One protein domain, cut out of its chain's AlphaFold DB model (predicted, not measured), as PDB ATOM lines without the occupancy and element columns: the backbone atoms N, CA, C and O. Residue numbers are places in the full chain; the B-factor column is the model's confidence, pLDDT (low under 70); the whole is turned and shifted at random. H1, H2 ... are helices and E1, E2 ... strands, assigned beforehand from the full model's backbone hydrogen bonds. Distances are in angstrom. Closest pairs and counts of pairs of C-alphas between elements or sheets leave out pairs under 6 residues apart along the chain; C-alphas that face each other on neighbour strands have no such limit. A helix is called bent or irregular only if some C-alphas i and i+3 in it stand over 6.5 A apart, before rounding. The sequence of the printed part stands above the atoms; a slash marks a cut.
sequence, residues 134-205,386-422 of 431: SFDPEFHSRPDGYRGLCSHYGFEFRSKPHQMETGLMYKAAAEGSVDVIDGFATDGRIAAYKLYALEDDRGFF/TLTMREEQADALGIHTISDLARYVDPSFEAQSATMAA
ATOM      1  N   SER A 134       2.954 -14.639  -5.175       94.44
ATOM      2  CA  SER A 134       2.215 -15.634  -5.949       94.44
ATOM      3  C   SER A 134       1.486 -16.593  -5.038       94.44
ATOM      4  O   SER A 134       2.049 -17.008  -4.040       94.44
ATOM      5  N   PHE A 135       0.259 -16.943  -5.404       95.19
ATOM      6  CA  PHE A 135      -0.544 -17.900  -4.663       95.19
ATOM      7  C   PHE A 135      -1.085 -19.005  -5.559       95.19
ATOM      8  O   PHE A 135      -1.325 -18.777  -6.748       95.19
ATOM      9  N   ASP A 136      -1.326 -20.186  -5.006       91.06
ATOM     10  CA  ASP A 136      -2.039 -21.225  -5.725       91.06
ATOM     11  C   ASP A 136      -3.510 -20.802  -5.991       91.06
ATOM     12  O   ASP A 136      -4.083 -19.982  -5.256       91.06
ATOM     13  N   PRO A 137      -4.149 -21.288  -7.075       90.25
ATOM     14  CA  PRO A 137      -5.518 -20.894  -7.418       90.25
ATOM     15  C   PRO A 137      -6.577 -21.246  -6.355       90.25
ATOM     16  O   PRO A 137      -7.568 -20.520  -6.204       90.25
ATOM     17  N   GLU A 138      -6.396 -22.348  -5.622       88.81
ATOM     18  CA  GLU A 138      -7.265 -22.748  -4.516       88.81
ATOM     19  C   GLU A 138      -7.099 -21.759  -3.353       88.81
ATOM     20  O   GLU A 138      -8.086 -21.119  -2.979       88.81
ATOM     21  N   PHE A 139      -5.878 -21.500  -2.875       92.31
ATOM     22  CA  PHE A 139      -5.630 -20.499  -1.828       92.31
ATOM     23  C   PHE A 139      -6.141 -19.100  -2.208       92.31
ATOM     24  O   PHE A 139      -6.695 -18.373  -1.384       92.31
ATOM     25  N   HIS A 140      -6.027 -18.703  -3.476       90.38
ATOM     26  CA  HIS A 140      -6.517 -17.400  -3.925       90.38
ATOM     27  C   HIS A 140      -8.049 -17.257  -3.856       90.38
ATOM     28  O   HIS A 140      -8.562 -16.148  -3.685       90.38
ATOM     29  N   SER A 141      -8.786 -18.352  -4.050       88.44
ATOM     30  CA  SER A 141     -10.248 -18.337  -4.205       88.44
ATOM     31  C   SER A 141     -11.017 -18.666  -2.925       88.44
ATOM     32  O   SER A 141     -12.212 -18.371  -2.833       88.44
ATOM     33  N   ARG A 142     -10.346 -19.265  -1.944       88.62
ATOM     34  CA  ARG A 142     -10.942 -19.710  -0.687       88.62
ATOM     35  C   ARG A 142     -11.289 -18.561   0.276       88.62
ATOM     36  O   ARG A 142     -10.563 -17.566   0.318       88.62
ATOM     37  N   PRO A 143     -12.361 -18.696   1.087       87.31
ATOM     38  CA  PRO A 143     -12.676 -17.738   2.151       87.31
ATOM     39  C   PRO A 143     -11.571 -17.639   3.211       87.31
ATOM     40  O   PRO A 143     -11.170 -16.535   3.557       87.31
ATOM     41  N   ASP A 144     -11.026 -18.779   3.644       89.81
ATOM     42  CA  ASP A 144      -9.847 -18.916   4.519       89.81
ATOM     43  C   ASP A 144      -8.516 -18.809   3.752       89.81
ATOM     44  O   ASP A 144      -7.475 -19.261   4.213       89.81
ATOM     45  N   GLY A 145      -8.555 -18.247   2.545       92.12
ATOM     46  CA  GLY A 145      -7.396 -18.051   1.689       92.12
ATOM     47  C   GLY A 145      -6.892 -16.611   1.706       92.12
ATOM     48  O   GLY A 145      -7.040 -15.883   2.689       92.12
ATOM     49  N   TYR A 146      -6.354 -16.156   0.571       93.06
ATOM     50  CA  TYR A 146      -5.723 -14.837   0.435       93.06
ATOM     51  C   TYR A 146      -6.578 -13.674   0.972       93.06
ATOM     52  O   TYR A 146      -6.100 -12.848   1.749       93.06
ATOM     53  N   ARG A 147      -7.852 -13.593   0.564       92.06
ATOM     54  CA  ARG A 147      -8.719 -12.465   0.948       92.06
ATOM     55  C   ARG A 147      -9.071 -12.479   2.433       92.06
ATOM     56  O   ARG A 147      -9.078 -11.416   3.048       92.06
ATOM     57  N   GLY A 148      -9.360 -13.654   2.993       91.69
ATOM     58  CA  GLY A 148      -9.639 -13.794   4.421       91.69
ATOM     59  C   GLY A 148      -8.422 -13.439   5.265       91.69
ATOM     60  O   GLY A 148      -8.555 -12.683   6.224       91.69
ATOM     61  N   LEU A 149      -7.233 -13.886   4.846       93.38
ATOM     62  CA  LEU A 149      -5.978 -13.606   5.540       93.38
ATOM     63  C   LEU A 149      -5.704 -12.098   5.608       93.38
ATOM     64  O   LEU A 149      -5.468 -11.555   6.687       93.38
ATOM     65  N   CYS A 150      -5.805 -11.413   4.466       91.69
ATOM     66  CA  CYS A 150      -5.667  -9.959   4.383       91.69
ATOM     67  C   CYS A 150      -6.674  -9.224   5.276       91.69
ATOM     68  O   CYS A 150      -6.314  -8.260   5.945       91.69
ATOM     69  N   SER A 151      -7.924  -9.695   5.334       90.81
ATOM     70  CA  SER A 151      -8.968  -9.120   6.189       90.81
ATOM     71  C   SER A 151      -8.680  -9.318   7.683       90.81
ATOM     72  O   SER A 151      -8.869  -8.395   8.472       90.81
ATOM     73  N   HIS A 152      -8.217 -10.506   8.082       91.00
ATOM     74  CA  HIS A 152      -7.920 -10.842   9.482       91.00
ATOM     75  C   HIS A 152      -6.704 -10.089  10.020       91.00
ATOM     76  O   HIS A 152      -6.701  -9.597  11.151       91.00
ATOM     77  N   TYR A 153      -5.668  -9.976   9.192       92.06
ATOM     78  CA  TYR A 153      -4.452  -9.259   9.550       92.06
ATOM     79  C   TYR A 153      -4.535  -7.757   9.241       92.06
ATOM     80  O   TYR A 153      -3.778  -6.993   9.822       92.06
ATOM     81  N   GLY A 154      -5.468  -7.295   8.410       88.38
ATOM     82  CA  GLY A 154      -5.633  -5.872   8.098       88.38
ATOM     83  C   GLY A 154      -4.506  -5.319   7.223       88.38
ATOM     84  O   GLY A 154      -3.924  -4.288   7.549       88.38
ATOM     85  N   PHE A 155      -4.172  -6.019   6.138       88.50
ATOM     86  CA  PHE A 155      -3.217  -5.546   5.133       88.50
ATOM     87  C   PHE A 155      -3.670  -5.930   3.724       88.50
ATOM     88  O   PHE A 155      -4.458  -6.855   3.546       88.50
ATOM     89  N   GLU A 156      -3.122  -5.269   2.708       86.88
ATOM     90  CA  GLU A 156      -3.214  -5.711   1.316       86.88
ATOM     91  C   GLU A 156      -1.843  -5.594   0.642       86.88
ATOM     92  O   GLU A 156      -1.075  -4.667   0.911       86.88
ATOM     93  N   PHE A 157      -1.518  -6.522  -0.262       86.69
ATOM     94  CA  PHE A 157      -0.332  -6.361  -1.101       86.69
ATOM     95  C   PHE A 157      -0.553  -5.243  -2.122       86.69
ATOM     96  O   PHE A 157      -1.614  -5.144  -2.741       86.69
ATOM     97  N   ARG A 158       0.483  -4.425  -2.344       82.50
ATOM     98  CA  ARG A 158       0.440  -3.306  -3.303       82.50
ATOM     99  C   ARG A 158       0.171  -3.766  -4.735       82.50
ATOM    100  O   ARG A 158      -0.521  -3.078  -5.484       82.50
ATOM    101  N   SER A 159       0.710  -4.924  -5.105       79.31
ATOM    102  CA  SER A 159       0.445  -5.586  -6.377       79.31
ATOM    103  C   SER A 159      -0.469  -6.788  -6.171       79.31
ATOM    104  O   SER A 159      -0.423  -7.481  -5.153       79.31
ATOM    105  N   LYS A 160      -1.331  -7.042  -7.160       83.56
ATOM    106  CA  LYS A 160      -2.206  -8.213  -7.132       83.56
ATOM    107  C   LYS A 160      -1.340  -9.480  -7.188       83.56
ATOM    108  O   LYS A 160      -0.548  -9.593  -8.128       83.56
ATOM    109  N   PRO A 161      -1.527 -10.445  -6.270       89.19
ATOM    110  CA  PRO A 161      -0.801 -11.705  -6.328       89.19
ATOM    111  C   PRO A 161      -1.028 -12.425  -7.657       89.19
ATOM    112  O   PRO A 161      -2.161 -12.509  -8.151       89.19
ATOM    113  N   HIS A 162       0.051 -12.951  -8.227       92.00
ATOM    114  CA  HIS A 162      -0.025 -13.831  -9.387       92.00
ATOM    115  C   HIS A 162      -0.548 -15.201  -8.951       92.00
ATOM    116  O   HIS A 162      -0.423 -15.572  -7.789       92.00
ATOM    117  N   GLN A 163      -1.143 -15.950  -9.876       92.75
ATOM    118  CA  GLN A 163      -1.543 -17.327  -9.601       92.75
ATOM    119  C   GLN A 163      -0.559 -18.298 -10.238       92.75
ATOM    120  O   GLN A 163      -0.196 -18.126 -11.405       92.75
ATOM    121  N   MET A 164      -0.122 -19.297  -9.477       90.12
ATOM    122  CA  MET A 164       0.865 -20.273  -9.924       90.12
ATOM    123  C   MET A 164       0.579 -21.649  -9.326       90.12
ATOM    124  O   MET A 164       0.249 -21.756  -8.155       90.12
ATOM    125  N   GLU A 165       0.735 -22.710 -10.118       85.94
ATOM    126  CA  GLU A 165       0.636 -24.085  -9.612       85.94
ATOM    127  C   GLU A 165       1.640 -24.328  -8.476       85.94
ATOM    128  O   GLU A 165       2.812 -23.949  -8.589       85.94
ATOM    129  N   THR A 166       1.213 -25.036  -7.426       83.25
ATOM    130  CA  THR A 166       2.002 -25.288  -6.208       83.25
ATOM    131  C   THR A 166       3.402 -25.826  -6.514       83.25
ATOM    132  O   THR A 166       4.395 -25.390  -5.937       83.25
ATOM    133  N   GLY A 167       3.521 -26.747  -7.474       78.25
ATOM    134  CA  GLY A 167       4.803 -27.285  -7.946       78.25
ATOM    135  C   GLY A 167       5.812 -26.204  -8.366       78.25
ATOM    136  O   GLY A 167       6.978 -26.234  -7.969       78.25
ATOM    137  N   LEU A 168       5.345 -25.237  -9.158       87.00
ATOM    138  CA  LEU A 168       6.154 -24.162  -9.735       87.00
ATOM    139  C   LEU A 168       6.425 -23.042  -8.727       87.00
ATOM    140  O   LEU A 168       7.491 -22.429  -8.768       87.00
ATOM    141  N   MET A 169       5.486 -22.811  -7.815       91.50
ATOM    142  CA  MET A 169       5.517 -21.712  -6.858       91.50
ATOM    143  C   MET A 169       6.709 -21.792  -5.895       91.50
ATOM    144  O   MET A 169       7.468 -20.830  -5.782       91.50
ATOM    145  N   TYR A 170       6.963 -22.962  -5.299       91.50
ATOM    146  CA  TYR A 170       8.139 -23.174  -4.440       91.50
ATOM    147  C   TYR A 170       9.460 -22.952  -5.176       91.50
ATOM    148  O   TYR A 170      10.396 -22.372  -4.629       91.50
ATOM    149  N   LYS A 171       9.539 -23.390  -6.437       90.50
ATOM    150  CA  LYS A 171      10.730 -23.195  -7.263       90.50
ATOM    151  C   LYS A 171      10.944 -21.715  -7.587       90.50
ATOM    152  O   LYS A 171      12.059 -21.223  -7.457       90.50
ATOM    153  N   ALA A 172       9.883 -20.998  -7.953       93.88
ATOM    154  CA  ALA A 172       9.949 -19.563  -8.209       93.88
ATOM    155  C   ALA A 172      10.393 -18.780  -6.960       93.88
ATOM    156  O   ALA A 172      11.180 -17.838  -7.082       93.88
ATOM    157  N   ALA A 173       9.932 -19.186  -5.770       94.81
ATOM    158  CA  ALA A 173      10.344 -18.587  -4.502       94.81
ATOM    159  C   ALA A 173      11.829 -18.835  -4.213       94.81
ATOM    160  O   ALA A 173      12.560 -17.898  -3.880       94.81
ATOM    161  N   ALA A 174      12.294 -20.072  -4.409       93.06
ATOM    162  CA  ALA A 174      13.696 -20.452  -4.248       93.06
ATOM    163  C   ALA A 174      14.630 -19.697  -5.213       93.06
ATOM    164  O   ALA A 174      15.718 -19.275  -4.830       93.06
ATOM    165  N   GLU A 175      14.195 -19.488  -6.459       93.75
ATOM    166  CA  GLU A 175      14.958 -18.792  -7.505       93.75
ATOM    167  C   GLU A 175      14.929 -17.258  -7.379       93.75
ATOM    168  O   GLU A 175      15.602 -16.570  -8.146       93.75
ATOM    169  N   GLY A 176      14.161 -16.699  -6.438       92.81
ATOM    170  CA  GLY A 176      14.055 -15.247  -6.270       92.81
ATOM    171  C   GLY A 176      13.093 -14.557  -7.238       92.81
ATOM    172  O   GLY A 176      13.088 -13.333  -7.312       92.81
ATOM    173  N   SER A 177      12.296 -15.318  -7.994       91.75
ATOM    174  CA  SER A 177      11.322 -14.762  -8.947       91.75
ATOM    175  C   SER A 177      10.035 -14.282  -8.268       91.75
ATOM    176  O   SER A 177       9.334 -13.434  -8.814       91.75
ATOM    177  N   VAL A 178       9.725 -14.832  -7.092       94.44
ATOM    178  CA  VAL A 178       8.650 -14.388  -6.194       94.44
ATOM    179  C   VAL A 178       9.201 -14.339  -4.772       94.44
ATOM    180  O   VAL A 178      10.116 -15.088  -4.434       94.44
ATOM    181  N   ASP A 179       8.692 -13.438  -3.946       95.00
ATOM    182  CA  ASP A 179       9.181 -13.173  -2.591       95.00
ATOM    183  C   ASP A 179       8.327 -13.858  -1.528       95.00
ATOM    184  O   ASP A 179       8.862 -14.423  -0.577       95.00
ATOM    185  N   VAL A 180       7.004 -13.843  -1.715       95.81
ATOM    186  CA  VAL A 180       6.042 -14.474  -0.807       95.81
ATOM    187  C   VAL A 180       5.148 -15.418  -1.591       95.81
ATOM    188  O   VAL A 180       4.617 -15.057  -2.647       95.81
ATOM    189  N   ILE A 181       4.980 -16.617  -1.051       96.19
ATOM    190  CA  ILE A 181       4.064 -17.632  -1.556       96.19
ATOM    191  C   ILE A 181       3.163 -18.145  -0.439       96.19
ATOM    192  O   ILE A 181       3.500 -17.989   0.735       96.19
ATOM    193  N   ASP A 182       2.038 -18.767  -0.775       94.94
ATOM    194  CA  ASP A 182       1.409 -19.684   0.171       94.94
ATOM    195  C   ASP A 182       2.210 -20.989   0.193       94.94
ATOM    196  O   ASP A 182       2.923 -21.344  -0.750       94.94
ATOM    197  N   GLY A 183       2.167 -21.664   1.328       91.75
ATOM    198  CA  GLY A 183       2.822 -22.936   1.530       91.75
ATOM    199  C   GLY A 183       2.016 -23.825   2.456       91.75
ATOM    200  O   GLY A 183       1.003 -23.422   3.025       91.75
ATOM    201  N   PHE A 184       2.518 -25.038   2.618       90.62
ATOM    202  CA  PHE A 184       1.917 -26.098   3.409       90.62
ATOM    203  C   PHE A 184       2.912 -26.490   4.493       90.62
ATOM    204  O   PHE A 184       4.081 -26.732   4.186       90.62
ATOM    205  N   ALA A 185       2.482 -26.555   5.753       87.88
ATOM    206  CA  ALA A 185       3.375 -26.842   6.880       87.88
ATOM    207  C   ALA A 185       4.120 -28.185   6.732       87.88
ATOM    208  O   ALA A 185       5.238 -28.348   7.229       87.88
ATOM    209  N   THR A 186       3.535 -29.138   6.005       86.88
ATOM    210  CA  THR A 186       4.128 -30.451   5.730       86.88
ATOM    211  C   THR A 186       4.971 -30.512   4.449       86.88
ATOM    212  O   THR A 186       5.485 -31.583   4.112       86.88
ATOM    213  N   ASP A 187       5.154 -29.410   3.714       87.38
ATOM    214  CA  ASP A 187       5.884 -29.427   2.442       87.38
ATOM    215  C   ASP A 187       7.398 -29.574   2.650       87.38
ATOM    216  O   ASP A 187       8.067 -28.744   3.277       87.38
ATOM    217  N   GLY A 188       7.971 -30.632   2.073       84.44
ATOM    218  CA  GLY A 188       9.398 -30.928   2.189       84.44
ATOM    219  C   GLY A 188      10.301 -29.871   1.541       84.44
ATOM    220  O   GLY A 188      11.471 -29.743   1.920       84.44
ATOM    221  N   ARG A 189       9.780 -29.083   0.590       89.75
ATOM    222  CA  ARG A 189      10.556 -28.074  -0.143       89.75
ATOM    223  C   ARG A 189      10.869 -26.843   0.690       89.75
ATOM    224  O   ARG A 189      11.853 -26.178   0.385       89.75
ATOM    225  N   ILE A 190      10.114 -26.569   1.758       89.62
ATOM    226  CA  ILE A 190      10.411 -25.454   2.672       89.62
ATOM    227  C   ILE A 190      11.833 -25.609   3.219       89.62
ATOM    228  O   ILE A 190      12.674 -24.731   3.047       89.62
ATOM    229  N   ALA A 191      12.149 -26.785   3.765       86.81
ATOM    230  CA  ALA A 191      13.490 -27.083   4.256       86.81
ATOM    231  C   ALA A 191      14.517 -27.220   3.117       86.81
ATOM    232  O   ALA A 191      15.639 -26.727   3.236       86.81
ATOM    233  N   ALA A 192      14.151 -27.872   2.006       87.12
ATOM    234  CA  ALA A 192      15.069 -28.115   0.888       87.12
ATOM    235  C   ALA A 192      15.567 -26.813   0.235       87.12
ATOM    236  O   ALA A 192      16.747 -26.684  -0.092       87.12
ATOM    237  N   TYR A 193      14.670 -25.840   0.076       92.12
ATOM    238  CA  TYR A 193      14.931 -24.572  -0.599       92.12
ATOM    239  C   TYR A 193      15.306 -23.437   0.357       92.12
ATOM    240  O   TYR A 193      15.445 -22.301  -0.093       92.12
ATOM    241  N   LYS A 194      15.514 -23.736   1.651       93.69
ATOM    242  CA  LYS A 194      15.801 -22.734   2.693       93.69
ATOM    243  C   LYS A 194      14.762 -21.615   2.693       93.69
ATOM    244  O   LYS A 194      15.072 -20.423   2.627       93.69
ATOM    245  N   LEU A 195      13.508 -22.033   2.670       95.12
ATOM    246  CA  LEU A 195      12.377 -21.153   2.861       95.12
ATOM    247  C   LEU A 195      11.971 -21.189   4.329       95.12
ATOM    248  O   LEU A 195      12.227 -22.151   5.051       95.12
ATOM    249  N   TYR A 196      11.307 -20.129   4.745       94.88
ATOM    250  CA  TYR A 196      10.805 -19.929   6.080       94.88
ATOM    251  C   TYR A 196       9.283 -19.797   6.016       94.88
ATOM    252  O   TYR A 196       8.757 -18.924   5.320       94.88
ATOM    253  N   ALA A 197       8.596 -20.695   6.722       94.81
ATOM    254  CA  ALA A 197       7.160 -20.632   6.956       94.81
ATOM    255  C   ALA A 197       6.891 -19.609   8.065       94.81
ATOM    256  O   ALA A 197       7.341 -19.790   9.197       94.81
ATOM    257  N   LEU A 198       6.206 -18.520   7.726       95.88
ATOM    258  CA  LEU A 198       5.841 -17.470   8.667       95.88
ATOM    259  C   LEU A 198       4.864 -18.003   9.712       95.88
ATOM    260  O   LEU A 198       3.883 -18.663   9.378       95.88
ATOM    261  N   GLU A 199       5.108 -17.665  10.974       94.56
ATOM    262  CA  GLU A 199       4.212 -18.023  12.070       94.56
ATOM    263  C   GLU A 199       2.874 -17.276  11.933       94.56
ATOM    264  O   GLU A 199       2.843 -16.047  11.810       94.56
ATOM    265  N   ASP A 200       1.765 -18.021  11.965       94.50
ATOM    266  CA  ASP A 200       0.402 -17.483  12.053       94.50
ATOM    267  C   ASP A 200       0.098 -17.055  13.498       94.50
ATOM    268  O   ASP A 200      -0.615 -17.721  14.249       94.50
ATOM    269  N   ASP A 201       0.675 -15.924  13.901       94.56
ATOM    270  CA  ASP A 201       0.664 -15.423  15.278       94.56
ATOM    271  C   ASP A 201      -0.731 -15.009  15.790       94.56
ATOM    272  O   ASP A 201      -0.930 -14.826  16.994       94.56
ATOM    273  N   ARG A 202      -1.719 -14.885  14.894       91.75
ATOM    274  CA  ARG A 202      -3.122 -14.573  15.222       91.75
ATOM    275  C   ARG A 202      -4.089 -15.735  14.995       91.75
ATOM    276  O   ARG A 202      -5.296 -15.501  15.092       91.75
ATOM    277  N   GLY A 203      -3.591 -16.937  14.695       90.25
ATOM    278  CA  GLY A 203      -4.395 -18.155  14.549       90.25
ATOM    279  C   GLY A 203      -5.544 -18.012  13.549       90.25
ATOM    280  O   GLY A 203      -6.698 -18.259  13.898       90.25
ATOM    281  N   PHE A 204      -5.238 -17.530  12.345       90.81
ATOM    282  CA  PHE A 204      -6.204 -17.392  11.258       90.81
ATOM    283  C   PHE A 204      -6.579 -18.742  10.638       90.81
ATOM    284  O   PHE A 204      -7.746 -18.965  10.312       90.81
ATOM    285  N   PHE A 205      -5.600 -19.627  10.447       91.25
ATOM    286  CA  PHE A 205      -5.823 -20.897   9.771       91.25
ATOM    287  C   PHE A 205      -6.436 -21.941  10.719       91.25
ATOM    288  O   PHE A 205      -5.911 -22.157  11.814       91.25
ATOM    289  N   THR A 386       0.423 -21.814   5.333       91.38
ATOM    290  CA  THR A 386       1.373 -20.817   5.822       91.38
ATOM    291  C   THR A 386       1.643 -19.805   4.717       91.38
ATOM    292  O   THR A 386       1.499 -20.109   3.535       91.38
ATOM    293  N   LEU A 387       2.101 -18.609   5.077       95.56
ATOM    294  CA  LEU A 387       2.845 -17.782   4.132       95.56
ATOM    295  C   LEU A 387       4.321 -18.156   4.210       95.56
ATOM    296  O   LEU A 387       4.839 -18.409   5.291       95.56
ATOM    297  N   THR A 388       4.993 -18.233   3.072       95.81
ATOM    298  CA  THR A 388       6.372 -18.711   2.982       95.81
ATOM    299  C   THR A 388       7.215 -17.736   2.175       95.81
ATOM    300  O   THR A 388       6.785 -17.241   1.132       95.81
ATOM    301  N   MET A 389       8.431 -17.471   2.643       96.38
ATOM    302  CA  MET A 389       9.426 -16.632   1.962       96.38
ATOM    303  C   MET A 389      10.825 -17.237   2.090       96.38
ATOM    304  O   MET A 389      11.014 -18.202   2.823       96.38
ATOM    305  N   ARG A 390      11.828 -16.718   1.374       97.00
ATOM    306  CA  ARG A 390      13.217 -17.185   1.554       97.00
ATOM    307  C   ARG A 390      13.704 -16.847   2.962       97.00
ATOM    308  O   ARG A 390      13.533 -15.713   3.392       97.00
ATOM    309  N   GLU A 391      14.369 -17.782   3.633       95.44
ATOM    310  CA  GLU A 391      14.878 -17.596   5.003       95.44
ATOM    311  C   GLU A 391      15.820 -16.385   5.101       95.44
ATOM    312  O   GLU A 391      15.618 -15.501   5.924       95.44
ATOM    313  N   GLU A 392      16.766 -16.253   4.166       95.06
ATOM    314  CA  GLU A 392      17.669 -15.092   4.111       95.06
ATOM    315  C   GLU A 392      16.913 -13.761   3.930       95.06
ATOM    316  O   GLU A 392      17.317 -12.732   4.467       95.06
ATOM    317  N   GLN A 393      15.805 -13.769   3.180       95.12
ATOM    318  CA  GLN A 393      14.976 -12.580   2.976       95.12
ATOM    319  C   GLN A 393      14.141 -12.256   4.217       95.12
ATOM    320  O   GLN A 393      14.045 -11.084   4.578       95.12
ATOM    321  N   ALA A 394      13.573 -13.275   4.864       95.69
ATOM    322  CA  ALA A 394      12.872 -13.159   6.138       95.69
ATOM    323  C   ALA A 394      13.775 -12.505   7.190       95.69
ATOM    324  O   ALA A 394      13.412 -11.474   7.751       95.69
ATOM    325  N   ASP A 395      14.993 -13.026   7.361       95.06
ATOM    326  CA  ASP A 395      15.999 -12.489   8.281       95.06
ATOM    327  C   ASP A 395      16.399 -11.049   7.929       95.06
ATOM    328  O   ASP A 395      16.475 -10.179   8.799       95.06
ATOM    329  N   ALA A 396      16.653 -10.770   6.643       93.06
ATOM    330  CA  ALA A 396      17.090  -9.452   6.189       93.06
ATOM    331  C   ALA A 396      16.021  -8.364   6.385       93.06
ATOM    332  O   ALA A 396      16.367  -7.202   6.610       93.06
ATOM    333  N   LEU A 397      14.741  -8.731   6.283       93.06
ATOM    334  CA  LEU A 397      13.606  -7.822   6.455       93.06
ATOM    335  C   LEU A 397      13.021  -7.853   7.877       93.06
ATOM    336  O   LEU A 397      12.206  -6.992   8.207       93.06
ATOM    337  N   GLY A 398      13.435  -8.808   8.716       94.50
ATOM    338  CA  GLY A 398      12.885  -9.029  10.055       94.50
ATOM    339  C   GLY A 398      11.435  -9.524  10.037       94.50
ATOM    340  O   GLY A 398      10.633  -9.077  10.855       94.50
ATOM    341  N   ILE A 399      11.084 -10.391   9.083       95.88
ATOM    342  CA  ILE A 399       9.726 -10.909   8.879       95.88
ATOM    343  C   ILE A 399       9.679 -12.387   9.270       95.88
ATOM    344  O   ILE A 399      10.071 -13.240   8.481       95.88
ATOM    345  N   HIS A 400       9.176 -12.696  10.468       96.12
ATOM    346  CA  HIS A 400       9.058 -14.079  10.964       96.12
ATOM    347  C   HIS A 400       7.618 -14.503  11.257       96.12
ATOM    348  O   HIS A 400       7.326 -15.694  11.362       96.12
ATOM    349  N   THR A 401       6.712 -13.538  11.354       97.00
ATOM    350  CA  THR A 401       5.285 -13.749  11.581       97.00
ATOM    351  C   THR A 401       4.473 -13.147  10.439       97.00
ATOM    352  O   THR A 401       4.944 -12.261   9.713       97.00
ATOM    353  N   ILE A 402       3.226 -13.585  10.281       95.88
ATOM    354  CA  ILE A 402       2.305 -12.947   9.332       95.88
ATOM    355  C   ILE A 402       2.030 -11.497   9.767       95.88
ATOM    356  O   ILE A 402       1.956 -10.612   8.912       95.88
ATOM    357  N   SER A 403       1.990 -11.198  11.073       95.12
ATOM    358  CA  SER A 403       1.933  -9.812  11.563       95.12
ATOM    359  C   SER A 403       3.156  -8.966  11.178       95.12
ATOM    360  O   SER A 403       2.997  -7.773  10.906       95.12
ATOM    361  N   ASP A 404       4.374  -9.523  11.162       94.69
ATOM    362  CA  ASP A 404       5.558  -8.803  10.663       94.69
ATOM    363  C   ASP A 404       5.403  -8.471   9.184       94.69
ATOM    364  O   ASP A 404       5.669  -7.339   8.775       94.69
ATOM    365  N   LEU A 405       4.937  -9.443   8.395       94.38
ATOM    366  CA  LEU A 405       4.704  -9.242   6.974       94.38
ATOM    367  C   LEU A 405       3.671  -8.136   6.770       94.38
ATOM    368  O   LEU A 405       3.940  -7.204   6.022       94.38
ATOM    369  N   ALA A 406       2.541  -8.193   7.476       92.62
ATOM    370  CA  ALA A 406       1.484  -7.191   7.406       92.62
ATOM    371  C   ALA A 406       2.010  -5.774   7.699       92.62
ATOM    372  O   ALA A 406       1.755  -4.853   6.923       92.62
ATOM    373  N   ARG A 407       2.831  -5.608   8.750       90.19
ATOM    374  CA  ARG A 407       3.530  -4.344   9.055       90.19
ATOM    375  C   ARG A 407       4.477  -3.903   7.945       90.19
ATOM    376  O   ARG A 407       4.611  -2.706   7.683       90.19
ATOM    377  N   TYR A 408       5.164  -4.855   7.323       89.75
ATOM    378  CA  TYR A 408       6.093  -4.573   6.242       89.75
ATOM    379  C   TYR A 408       5.370  -4.128   4.966       89.75
ATOM    380  O   TYR A 408       5.827  -3.193   4.323       89.75
ATOM    381  N   VAL A 409       4.250  -4.747   4.583       88.00
ATOM    382  CA  VAL A 409       3.535  -4.363   3.350       88.00
ATOM    383  C   VAL A 409       2.612  -3.158   3.520       88.00
ATOM    384  O   VAL A 409       2.486  -2.369   2.577       88.00
ATOM    385  N   ASP A 410       2.025  -2.975   4.705       80.44
ATOM    386  CA  ASP A 410       1.175  -1.832   5.032       80.44
ATOM    387  C   ASP A 410       1.647  -1.122   6.321       80.44
ATOM    388  O   ASP A 410       1.284  -1.506   7.434       80.44
ATOM    389  N   PRO A 411       2.408  -0.017   6.200       64.44
ATOM    390  CA  PRO A 411       2.851   0.787   7.341       64.44
ATOM    391  C   PRO A 411       1.713   1.389   8.181       64.44
ATOM    392  O   PRO A 411       1.953   1.858   9.293       64.44
ATOM    393  N   SER A 412       0.476   1.416   7.669       61.72
ATOM    394  CA  SER A 412      -0.693   1.882   8.422       61.72
ATOM    395  C   SER A 412      -1.281   0.815   9.359       61.72
ATOM    396  O   SER A 412      -2.161   1.133  10.164       61.72
ATOM    397  N   PHE A 413      -0.742  -0.410   9.331       61.28
ATOM    398  CA  PHE A 413      -1.153  -1.544  10.160       61.28
ATOM    399  C   PHE A 413      -1.247  -1.216  11.657       61.28
ATOM    400  O   PHE A 413      -2.218  -1.610  12.297       61.28
ATOM    401  N   GLU A 414      -0.313  -0.457  12.251       54.88
ATOM    402  CA  GLU A 414      -0.402  -0.131  13.690       54.88
ATOM    403  C   GLU A 414      -1.608   0.762  14.027       54.88
ATOM    404  O   GLU A 414      -2.279   0.553  15.041       54.88
ATOM    405  N   ALA A 415      -1.939   1.721  13.156       53.22
ATOM    406  CA  ALA A 415      -3.097   2.590  13.345       53.22
ATOM    407  C   ALA A 415      -4.418   1.819  13.166       53.22
ATOM    408  O   ALA A 415      -5.393   2.080  13.877       53.22
ATOM    409  N   GLN A 416      -4.446   0.841  12.258       52.50
ATOM    410  CA  GLN A 416      -5.619   0.006  11.996       52.50
ATOM    411  C   GLN A 416      -5.808  -1.083  13.065       52.50
ATOM    412  O   GLN A 416      -6.911  -1.234  13.587       52.50
ATOM    413  N   SER A 417      -4.736  -1.758  13.491       53.66
ATOM    414  CA  SER A 417      -4.748  -2.778  14.550       53.66
ATOM    415  C   SER A 417      -5.186  -2.197  15.900       53.66
ATOM    416  O   SER A 417      -5.965  -2.828  16.615       53.66
ATOM    417  N   ALA A 418      -4.748  -0.980  16.243       51.56
ATOM    418  CA  ALA A 418      -5.203  -0.281  17.448       51.56
ATOM    419  C   ALA A 418      -6.695   0.103  17.378       51.56
ATOM    420  O   ALA A 418      -7.391   0.096  18.392       51.56
ATOM    421  N   THR A 419      -7.201   0.392  16.177       49.47
ATOM    422  CA  THR A 419      -8.606   0.756  15.946       49.47
ATOM    423  C   THR A 419      -9.523  -0.476  15.924       49.47
ATOM    424  O   THR A 419     -10.612  -0.427  16.490       49.47
ATOM    425  N   MET A 420      -9.089  -1.606  15.351       51.94
ATOM    426  CA  MET A 420      -9.836  -2.876  15.369       51.94
ATOM    427  C   MET A 420      -9.911  -3.482  16.775       51.94
ATOM    428  O   MET A 420     -10.984  -3.918  17.192       51.94
ATOM    429  N   ALA A 421      -8.818  -3.439  17.544       52.22
ATOM    430  CA  ALA A 421      -8.819  -3.870  18.944       52.22
ATOM    431  C   ALA A 421      -9.742  -3.007  19.826       52.22
ATOM    432  O   ALA A 421     -10.327  -3.507  20.785       52.22
ATOM    433  N   ALA A 422      -9.904  -1.721  19.493       48.34
ATOM    434  CA  ALA A 422     -10.796  -0.806  20.203       48.34
ATOM    435  C   ALA A 422     -12.279  -0.948  19.805       48.34
ATOM    436  O   ALA A 422     -13.148  -0.648  20.624       48.34
TER     437      ALA A 422
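What this domain is: This is residues 134 to 205 and 386 to 422 of the 431 residues of an uncharacterized protein of Candidatus Hydrogenedentes bacterium (UniProt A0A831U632). Look first for a small antiparallel sheet of three short strands in the middle of the body, with helix H3 over one face, helix H5 rising from the opposite face, and the short helices H4 and H6 grazing it. H1 and H2 form a corner away from the sheet, H2 only just reaching H6, and H7 lies farthest out, at one end of the longest axis. The printed part has 109 residues, with seven named helices and three named strands in the order H1 H2 H3 E1 H4 E2 E3 H5 H6 H7; the sheet runs E1, E3, E2, and the class is mostly helix. The whole is compact, with a radius of gyration of the C-alphas of 13.5 A and spans of 42 by 30 by 25 A.

How they stand to each other: Begin at the inner strand E3, residues 386 to 390. On one side is the edge strand E1, residues 180 to 184, antiparallel at 127 degrees; N 181 and O 388 are within hydrogen-bond range at 2.9 A, as are N 183 and O 386 at 2.8 A. On the other side is the edge strand E2, residues 195 to 197, antiparallel at 153 degrees, with N 196 and O 389 at 2.7 A. E1, H4 and E2, where H4 is residues 188 to 192, make a split strand-helix-strand unit, two strands running the same way with E3 between them, and its crossover is right-handed. H4 only grazes the sheet, with residues 189 to 191. H3, residues 166 to 174, is on the sheet at a height of 8.7 A, over E1 and E3, and runs slantwise to the strands, at 47 degrees to E1 on the local plane; its closest C-alphas to E1 are those of Met 169 and Ile 181, 6.8 A apart. On the opposite face H5, residues 391 to 397, stands up from the sheet at 61 degrees. H6, residues 402 to 409, only grazes the sheet with residues 402 to 405, and H5 and H6 are near each other. H2, residues 146 to 153, and H6 only just touch, with 3 pairs of C-alphas within 8 A, the closest Tyr 153 and Ala 406 at 6.6 A, about perpendicular at 83 degrees. H1, residues 137 to 141, and H2 touch only at the corner, where the C-alphas of His 140 and Tyr 146 are 5.1 A apart. H6 and H7, residues 413 to 422, touch only at the corner and only just, with 3 pairs within 8 A, the closest Arg 407 and Phe 413 at 5.6 A. Every O i to N i+4 pair is within hydrogen-bond range in H1, H2, H4, H5, H6 and H7; in H3 it is 3 of 5.

Where its parts are: Find C-alpha 386 at (1.373, -20.817, 5.822); from there E3 runs 13.1 A to C-alpha 390. E1 measures 13.0 A. H3 begins at C-alpha 166, (2.002, -25.288, -6.208), and spans 12.8 A; it is neither bent nor irregular, but only just: C-alphas 167 and 170 are 6.3 A apart. H2 spans 10.8 A, H6 10.5 A and H5 10.0 A. H7, the longest helix by residues, spans 13.9 A and ends at C-alpha 422, (-10.796, -0.806, 20.203).

The domain as a whole: The two C-alphas farthest apart are those of Ala 192 and Ala 422, at 42.3 A. Residues 206 to 385 are not printed, and C-alphas 205 and 386 are 8.2 A apart across this cut. Of the links that are printed whole, H2 to H3 is long, residues 154 to 165, and the others are tight. The mean pLDDT of the printed part is 87.4; residues 411 to 422 are under 70, and the model's mean for H7 is 53.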